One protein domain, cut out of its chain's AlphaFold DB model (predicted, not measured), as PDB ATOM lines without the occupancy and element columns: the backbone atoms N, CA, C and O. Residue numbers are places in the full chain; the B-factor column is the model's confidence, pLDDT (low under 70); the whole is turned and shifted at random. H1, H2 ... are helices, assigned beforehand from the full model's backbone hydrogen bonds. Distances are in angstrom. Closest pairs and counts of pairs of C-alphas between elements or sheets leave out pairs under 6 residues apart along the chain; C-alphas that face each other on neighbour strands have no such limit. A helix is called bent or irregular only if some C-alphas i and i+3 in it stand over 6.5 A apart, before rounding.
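AT A GLANCE: This is residues 10 to 23 and 30 to 71 of the 80 residues of an uncharacterized protein of Tritonibacter horizontis (UniProt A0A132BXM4). One long helix, H3, makes the longest axis, and two shorter, irregular helices, H1 and H2, sit over the same side of it without touching each other. H2 folds back on the beginning of H3 through a tight link and packs there with residues 39 to 43, while H1 is only loosely placed near the later half of H3; residues 65 to 71 stick out. The printed part has 56 residues, with three named helices in the order H1, H2, H3 and no named strand, and its class is all helix. It is compact, with a radius of gyration of the C-alphas of 11.3 A, yet its outline is elongated, spanning 33 by 21 by 19 A.

HOW THE PARTS SIT: H1, residues 10 to 19, and H3, residues 50 to 70, are close but not clearly touching, with 2 pairs of C-alphas within 8 A. Their closest C-alphas, those of Ser 12 and Glu 64, are 7.7 A apart. H1 and H3 run opposite ways at a steep tilt of 56 degrees. H1 is apart from H2, residues 31 to 46. H2 has a kink of 51 degrees near residue 38, and it touches H3 with residues 39 to 43 alone. H3 in turn touches H2 with residues 50 to 57 alone. The closest C-alphas of H2 and H3, those of Ala 43 and Ala 53, are 5.2 A apart. H2 and H3 run opposite ways at a steep tilt of 60 degrees. In H3 every O i to N i+4 pair is within hydrogen-bond range, against 4 of 6 pairs in H1 and 10 of 12 in H2.

IN THESE COORDINATES: H1 begins at Thr 10, whose C-alpha is at (158.892, 130.359, 150.758), and ends at Arg 19. It is irregular, with the C-alphas of residues 11 and 14 being 7.4 A apart. H2, from Pro 31 to Gln 46, measures 17.2 A from first to last C-alpha; it is irregular too, with C-alphas 33 and 36 being 8.7 A apart. H3 measures 30.0 A, from C-alpha 50 at (151.637, 152.165, 149.039) to C-alpha 70 at (149.615, 127.961, 166.717).

THE WHOLE: The two C-alphas farthest apart, those of Gly 47 and Ile 71, are 33.2 A apart. Residues 24 to 29 are cut out and not printed, and C-alphas 23 and 30 are 14.2 A apart across the cut. The link from H1 to H2 runs across this cut, and the link from H2 to H3, with 3 residues, is tight. Residues 65 to 71, of which 65 to 70 belong to H3, stand free. The mean pLDDT of the printed part is 76.6, and residues 10 to 11, 30 to 35 and 70 to 71 are under 70.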
ATOM      1  N   THR A  10     158.988 131.460 151.727       64.12
ATOM      2  CA  THR A  10     158.892 130.359 150.758       64.12
ATOM      3  C   THR A  10     157.809 129.354 151.146       64.12
ATOM      4  O   THR A  10     157.074 128.868 150.283       64.12
ATOM      5  N   THR A  11     157.617 129.125 152.448       67.31
ATOM      6  CA  THR A  11     156.557 128.253 152.978       67.31
ATOM      7  C   THR A  11     155.171 128.910 152.944       67.31
ATOM      8  O   THR A  11     154.141 128.220 152.949       67.31
ATOM      9  N   SER A  12     155.135 130.243 152.875       70.12
ATOM     10  CA  SER A  12     153.924 131.070 152.848       70.12
ATOM     11  C   SER A  12     153.526 131.535 151.449       70.12
ATOM     12  O   SER A  12     152.397 131.989 151.275       70.12
ATOM     13  N   LEU A  13     154.383 131.361 150.435       71.62
ATOM     14  CA  LEU A  13     154.139 131.735 149.035       71.62
ATOM     15  C   LEU A  13     152.770 131.276 148.499       71.62
ATOM     16  O   LEU A  13     152.074 132.096 147.898       71.62
ATOM     17  N   PRO A  14     152.316 130.022 148.715       75.56
ATOM     18  CA  PRO A  14     150.997 129.597 148.245       75.56
ATOM     19  C   PRO A  14     149.856 130.409 148.871       75.56
ATOM     20  O   PRO A  14     148.875 130.717 148.197       75.56
ATOM     21  N   ARG A  15     149.990 130.782 150.149       79.00
ATOM     22  CA  ARG A  15     148.989 131.554 150.900       79.00
ATOM     23  C   ARG A  15     149.029 133.028 150.531       79.00
ATOM     24  O   ARG A  15     147.981 133.634 150.344       79.00
ATOM     25  N   LEU A  16     150.228 133.567 150.335       76.50
ATOM     26  CA  LEU A  16     150.438 134.917 149.826       76.50
ATOM     27  C   LEU A  16     149.766 135.056 148.446       76.50
ATOM     28  O   LEU A  16     149.003 135.992 148.227       76.50
ATOM     29  N   ARG A  17     149.937 134.076 147.544       76.62
ATOM     30  CA  ARG A  17     149.254 134.042 146.231       76.62
ATOM     31  C   ARG A  17     147.733 133.928 146.330       76.62
ATOM     32  O   ARG A  17     147.038 134.458 145.469       76.62
ATOM     33  N   GLN A  18     147.214 133.224 147.337       79.00
ATOM     34  CA  GLN A  18     145.769 133.165 147.592       79.00
ATOM     35  C   GLN A  18     145.223 134.503 148.100       79.00
ATOM     36  O   GLN A  18     144.122 134.888 147.722       79.00
ATOM     37  N   ARG A  19     145.987 135.200 148.949       78.75
ATOM     38  CA  ARG A  19     145.620 136.501 149.518       78.75
ATOM     39  C   ARG A  19     145.671 137.616 148.472       78.75
ATOM     40  O   ARG A  19     144.777 138.452 148.447       78.75
ATOM     41  N   PHE A  20     146.672 137.584 147.594       78.81
ATOM     42  CA  PHE A  20     146.921 138.603 146.573       78.81
ATOM     43  C   PHE A  20     146.836 138.007 145.158       78.81
ATOM     44  O   PHE A  20     147.863 137.801 144.494       78.81
ATOM     45  N   PRO A  21     145.621 137.694 144.673       74.06
ATOM     46  CA  PRO A  21     145.438 137.176 143.325       74.06
ATOM     47  C   PRO A  21     145.896 138.218 142.295       74.06
ATOM     48  O   PRO A  21     145.574 139.398 142.397       74.06
ATOM     49  N   GLY A  22     146.674 137.784 141.301       73.12
ATOM     50  CA  GLY A  22     147.203 138.661 140.244       73.12
ATOM     51  C   GLY A  22     148.592 139.248 140.516       73.12
ATOM     52  O   GLY A  22     149.195 139.806 139.602       73.12
ATOM     53  N   MET A  23     149.153 139.066 141.715       71.19
ATOM     54  CA  MET A  23     150.547 139.424 141.974       71.19
ATOM     55  C   MET A  23     151.490 138.348 141.418       71.19
ATOM     56  O   MET A  23     151.440 137.181 141.819       71.19
ATOM     57  N   CYS A  30     163.101 138.620 146.820       52.34
ATOM     58  CA  CYS A  30     163.281 138.291 148.225       52.34
ATOM     59  C   CYS A  30     162.790 139.487 149.070       52.34
ATOM     60  O   CYS A  30     163.436 140.544 149.044       52.34
ATOM     61  N   PRO A  31     161.676 139.372 149.822       54.31
ATOM     62  CA  PRO A  31     161.111 140.498 150.579       54.31
ATOM     63  C   PRO A  31     162.066 141.007 151.665       54.31
ATOM     64  O   PRO A  31     161.981 142.153 152.087       54.31
ATOM     65  N   VAL A  32     163.039 140.171 152.040       54.25
ATOM     66  CA  VAL A  32     164.118 140.459 152.989       54.25
ATOM     67  C   VAL A  32     165.048 141.579 152.506       54.25
ATOM     68  O   VAL A  32     165.577 142.334 153.315       54.25
ATOM     69  N   THR A  33     165.267 141.701 151.193       53.00
ATOM     70  CA  THR A  33     166.200 142.685 150.603       53.00
ATOM     71  C   THR A  33     165.498 143.754 149.772       53.00
ATOM     72  O   THR A  33     166.107 144.774 149.458       53.00
ATOM     73  N   GLN A  34     164.233 143.531 149.404       60.84
ATOM     74  CA  GLN A  34     163.475 144.377 148.481       60.84
ATOM     75  C   GLN A  34     162.044 144.654 148.975       60.84
ATOM     76  O   GLN A  34     161.123 144.732 148.165       60.84
ATOM     77  N   SER A  35     161.841 144.800 150.290       68.25
ATOM     78  CA  SER A  35     160.523 145.060 150.893       68.25
ATOM     79  C   SER A  35     159.797 146.245 150.245       68.25
ATOM     80  O   SER A  35     158.636 146.110 149.875       68.25
ATOM     81  N   ASP A  36     160.482 147.363 149.997       74.12
ATOM     82  CA  ASP A  36     159.876 148.535 149.346       74.12
ATOM     83  C   ASP A  36     159.481 148.270 147.884       74.12
ATOM     84  O   ASP A  36     158.409 148.682 147.440       74.12
ATOM     85  N   ALA A  37     160.309 147.542 147.127       75.69
ATOM     86  CA  ALA A  37     159.984 147.179 145.745       75.69
ATOM     87  C   ALA A  37     158.837 146.157 145.686       75.69
ATOM     88  O   ALA A  37     158.005 146.204 144.780       75.69
ATOM     89  N   PHE A  38     158.760 145.268 146.679       75.25
ATOM     90  CA  PHE A  38     157.665 144.322 146.842       75.25
ATOM     91  C   PHE A  38     156.351 145.036 147.189       75.25
ATOM     92  O   PHE A  38     155.338 144.775 146.545       75.25
ATOM     93  N   VAL A  39     156.372 145.986 148.130       80.81
ATOM     94  CA  VAL A  39     155.216 146.832 148.480       80.81
ATOM     95  C   VAL A  39     154.744 147.628 147.261       80.81
ATOM     96  O   VAL A  39     153.548 147.676 146.987       80.81
ATOM     97  N   ALA A  40     155.662 148.198 146.477       83.19
ATOM     98  CA  ALA A  40     155.315 148.927 145.258       83.19
ATOM     99  C   ALA A  40     154.689 148.025 144.182       83.19
ATOM    100  O   ALA A  40     153.695 148.400 143.556       83.19
ATOM    101  N   ALA A  41     155.230 146.819 143.988       80.44
ATOM    102  CA  ALA A  41     154.655 145.833 143.080       80.44
ATOM    103  C   ALA A  41     153.269 145.367 143.550       80.44
ATOM    104  O   ALA A  41     152.367 145.227 142.727       80.44
ATOM    105  N   LEU A  42     153.077 145.173 144.859       81.44
ATOM    106  CA  LEU A  42     151.789 144.803 145.440       81.44
ATOM    107  C   LEU A  42     150.754 145.919 145.254       81.44
ATOM    108  O   LEU A  42     149.660 145.652 144.761       81.44
ATOM    109  N   ALA A  43     151.124 147.161 145.574       86.62
ATOM    110  CA  ALA A  43     150.288 148.339 145.368       86.62
ATOM    111  C   ALA A  43     149.844 148.455 143.904       86.62
ATOM    112  O   ALA A  43     148.657 148.596 143.616       86.62
ATOM    113  N   SER A  44     150.783 148.293 142.965       85.44
ATOM    114  CA  SER A  44     150.488 148.332 141.532       85.44
ATOM    115  C   SER A  44     149.631 147.155 141.058       85.44
ATOM    116  O   SER A  44     148.807 147.344 140.167       85.44
ATOM    117  N   ALA A  45     149.831 145.950 141.597       83.50
ATOM    118  CA  ALA A  45     149.096 144.754 141.188       83.50
ATOM    119  C   ALA A  45     147.658 144.738 141.721       83.50
ATOM    120  O   ALA A  45     146.759 144.252 141.041       83.50
ATOM    121  N   GLN A  46     147.447 145.262 142.930       82.38
ATOM    122  CA  GLN A  46     146.137 145.313 143.585       82.38
ATOM    123  C   GLN A  46     145.403 146.643 143.349       82.38
ATOM    124  O   GLN A  46     144.215 146.745 143.639       82.38
ATOM    125  N   GLY A  47     146.082 147.658 142.803       87.06
ATOM    126  CA  GLY A  47     145.505 148.986 142.580       87.06
ATOM    127  C   GLY A  47     145.239 149.759 143.875       87.06
ATOM    128  O   GLY A  47     144.320 150.573 143.917       87.06
ATOM    129  N   ILE A  48     146.023 149.491 144.921       88.75
ATOM    130  CA  ILE A  48     145.908 150.105 146.253       88.75
ATOM    131  C   ILE A  48     147.050 151.099 146.491       88.75
ATOM    132  O   ILE A  48     148.028 151.139 145.739       88.75
ATOM    133  N   SER A  49     146.946 151.921 147.536       90.00
ATOM    134  CA  SER A  49     148.031 152.828 147.913       90.00
ATOM    135  C   SER A  49     149.249 152.071 148.456       90.00
ATOM    136  O   SER A  49     149.155 150.941 148.934       90.00
ATOM    137  N   LEU A  50     150.420 152.718 148.429       86.94
ATOM    138  CA  LEU A  50     151.637 152.165 149.039       86.94
ATOM    139  C   LEU A  50     151.471 151.916 150.544       86.94
ATOM    140  O   LEU A  50     152.058 150.977 151.072       86.94
ATOM    141  N   THR A  51     150.677 152.747 151.223       88.44
ATOM    142  CA  THR A  51     150.374 152.580 152.647       88.44
ATOM    143  C   THR A  51     149.536 151.329 152.873       88.44
ATOM    144  O   THR A  51     149.944 150.478 153.653       88.44
ATOM    145  N   GLU A  52     148.439 151.161 152.129       86.38
ATOM    146  CA  GLU A  52     147.579 149.971 152.231       86.38
ATOM    147  C   GLU A  52     148.337 148.691 151.867       86.38
ATOM    148  O   GLU A  52     148.205 147.678 152.543       86.38
ATOM    149  N   ALA A  53     149.190 148.725 150.839       86.56
ATOM    150  CA  ALA A  53     150.018 147.576 150.480       86.56
ATOM    151  C   ALA A  53     150.991 147.187 151.598       86.56
ATOM    152  O   ALA A  53     151.262 146.005 151.805       86.56
ATOM    153  N   ARG A  54     151.529 148.171 152.321       84.44
ATOM    154  CA  ARG A  54     152.406 147.917 153.461       84.44
ATOM    155  C   ARG A  54     151.634 147.342 154.645       84.44
ATOM    156  O   ARG A  54     152.092 146.363 155.221       84.44
ATOM    157  N   GLU A  55     150.472 147.911 154.951       87.31
ATOM    158  CA  GLU A  55     149.576 147.423 156.004       87.31
ATOM    159  C   GLU A  55     149.125 145.982 155.731       87.31
ATOM    160  O   GLU A  55     149.249 145.135 156.607       87.31
ATOM    161  N   GLU A  56     148.721 145.654 154.502       85.25
ATOM    162  CA  GLU A  56     148.283 144.301 154.134       85.25
ATOM    163  C   GLU A  56     149.382 143.244 154.285       85.25
ATOM    164  O   GLU A  56     149.098 142.090 154.626       85.25
ATOM    165  N   ILE A  57     150.645 143.597 154.031       80.31
ATOM    166  CA  ILE A  57     151.731 142.640 154.238       80.31
ATOM    167  C   ILE A  57     152.128 142.556 155.709       80.31
ATOM    168  O   ILE A  57     152.398 141.452 156.178       80.31
ATOM    169  N   ASP A  58     152.147 143.671 156.442       82.38
ATOM    170  CA  ASP A  58     152.367 143.640 157.890       82.38
ATOM    171  C   ASP A  58     151.292 142.769 158.576       82.38
ATOM    172  O   ASP A  58     151.632 141.910 159.394       82.38
ATOM    173  N   ASP A  59     150.027 142.889 158.161       84.69
ATOM    174  CA  ASP A  59     148.916 142.039 158.606       84.69
ATOM    175  C   ASP A  59     149.113 140.572 158.209       84.69
ATOM    176  O   ASP A  59     148.906 139.664 159.021       84.69
ATOM    177  N   PHE A  60     149.544 140.305 156.972       82.75
ATOM    178  CA  PHE A  60     149.832 138.944 156.527       82.75
ATOM    179  C   PHE A  60     150.948 138.302 157.358       82.75
ATOM    180  O   PHE A  60     150.794 137.173 157.823       82.75
ATOM    181  N   LEU A  61     152.056 139.013 157.568       78.50
ATOM    182  CA  LEU A  61     153.178 138.530 158.368       78.50
ATOM    183  C   LEU A  61     152.765 138.301 159.814       78.50
ATOM    184  O   LEU A  61     153.123 137.276 160.382       78.50
ATOM    185  N   TYR A  62     151.965 139.197 160.388       81.06
ATOM    186  CA  TYR A  62     151.424 139.014 161.728       81.06
ATOM    187  C   TYR A  62     150.564 137.746 161.833       81.06
ATOM    188  O   TYR A  62     150.749 136.939 162.744       81.06
ATOM    189  N   MET A  63     149.666 137.519 160.871       81.56
ATOM    190  CA  MET A  63     148.826 136.319 160.822       81.56
ATOM    191  C   MET A  63     149.638 135.038 160.632       81.56
ATOM    192  O   MET A  63     149.293 133.990 161.183       81.56
ATOM    193  N   GLU A  64     150.709 135.096 159.849       77.69
ATOM    194  CA  GLU A  64     151.588 133.954 159.648       77.69
ATOM    195  C   GLU A  64     152.485 133.700 160.870       77.69
ATOM    196  O   GLU A  64     152.675 132.538 161.222       77.69
ATOM    197  N   SER A  65     152.948 134.738 161.576       75.62
ATOM    198  CA  SER A  65     153.599 134.608 162.889       75.62
ATOM    199  C   SER A  65     152.668 133.953 163.901       75.62
ATOM    200  O   SER A  65     153.040 132.956 164.515       75.62
ATOM    201  N   LEU A  66     151.421 134.420 163.998       80.00
ATOM    202  CA  LEU A  66     150.422 133.814 164.876       80.00
ATOM    203  C   LEU A  66     150.154 132.349 164.499       80.00
ATOM    204  O   LEU A  66     150.002 131.488 165.360       80.00
ATOM    205  N   ARG A  67     150.127 132.033 163.200       74.12
ATOM    206  CA  ARG A  67     149.990 130.652 162.724       74.12
ATOM    207  C   ARG A  67     151.201 129.796 163.087       74.12
ATOM    208  O   ARG A  67     151.009 128.646 163.461       74.12
ATOM    209  N   ALA A  68     152.414 130.327 162.963       71.44
ATOM    210  CA  ALA A  68     153.634 129.622 163.338       71.44
ATOM    211  C   ALA A  68     153.661 129.296 164.840       71.44
ATOM    212  O   ALA A  68     154.103 128.218 165.216       71.44
ATOM    213  N   GLU A  69     153.119 130.180 165.680       72.06
ATOM    214  CA  GLU A  69     152.923 129.929 167.112       72.06
ATOM    215  C   GLU A  69     151.821 128.888 167.391       72.06
ATOM    216  O   GLU A  69     151.924 128.107 168.337       72.06
ATOM    217  N   LEU A  70     150.763 128.865 166.572       69.38
ATOM    218  CA  LEU A  70     149.615 127.961 166.717       69.38
ATOM    219  C   LEU A  70     149.831 126.561 166.140       69.38
ATOM    220  O   LEU A  70     149.088 125.654 166.509       69.38
ATOM    221  N   ILE A  71     150.788 126.370 165.226       61.41
ATOM    222  CA  ILE A  71     151.245 125.037 164.830       61.41
ATOM    223  C   ILE A  71     152.091 124.544 166.003       61.41
ATOM    224  O   ILE A  71     153.233 124.985 166.150       61.41
TER     225      ILE A  71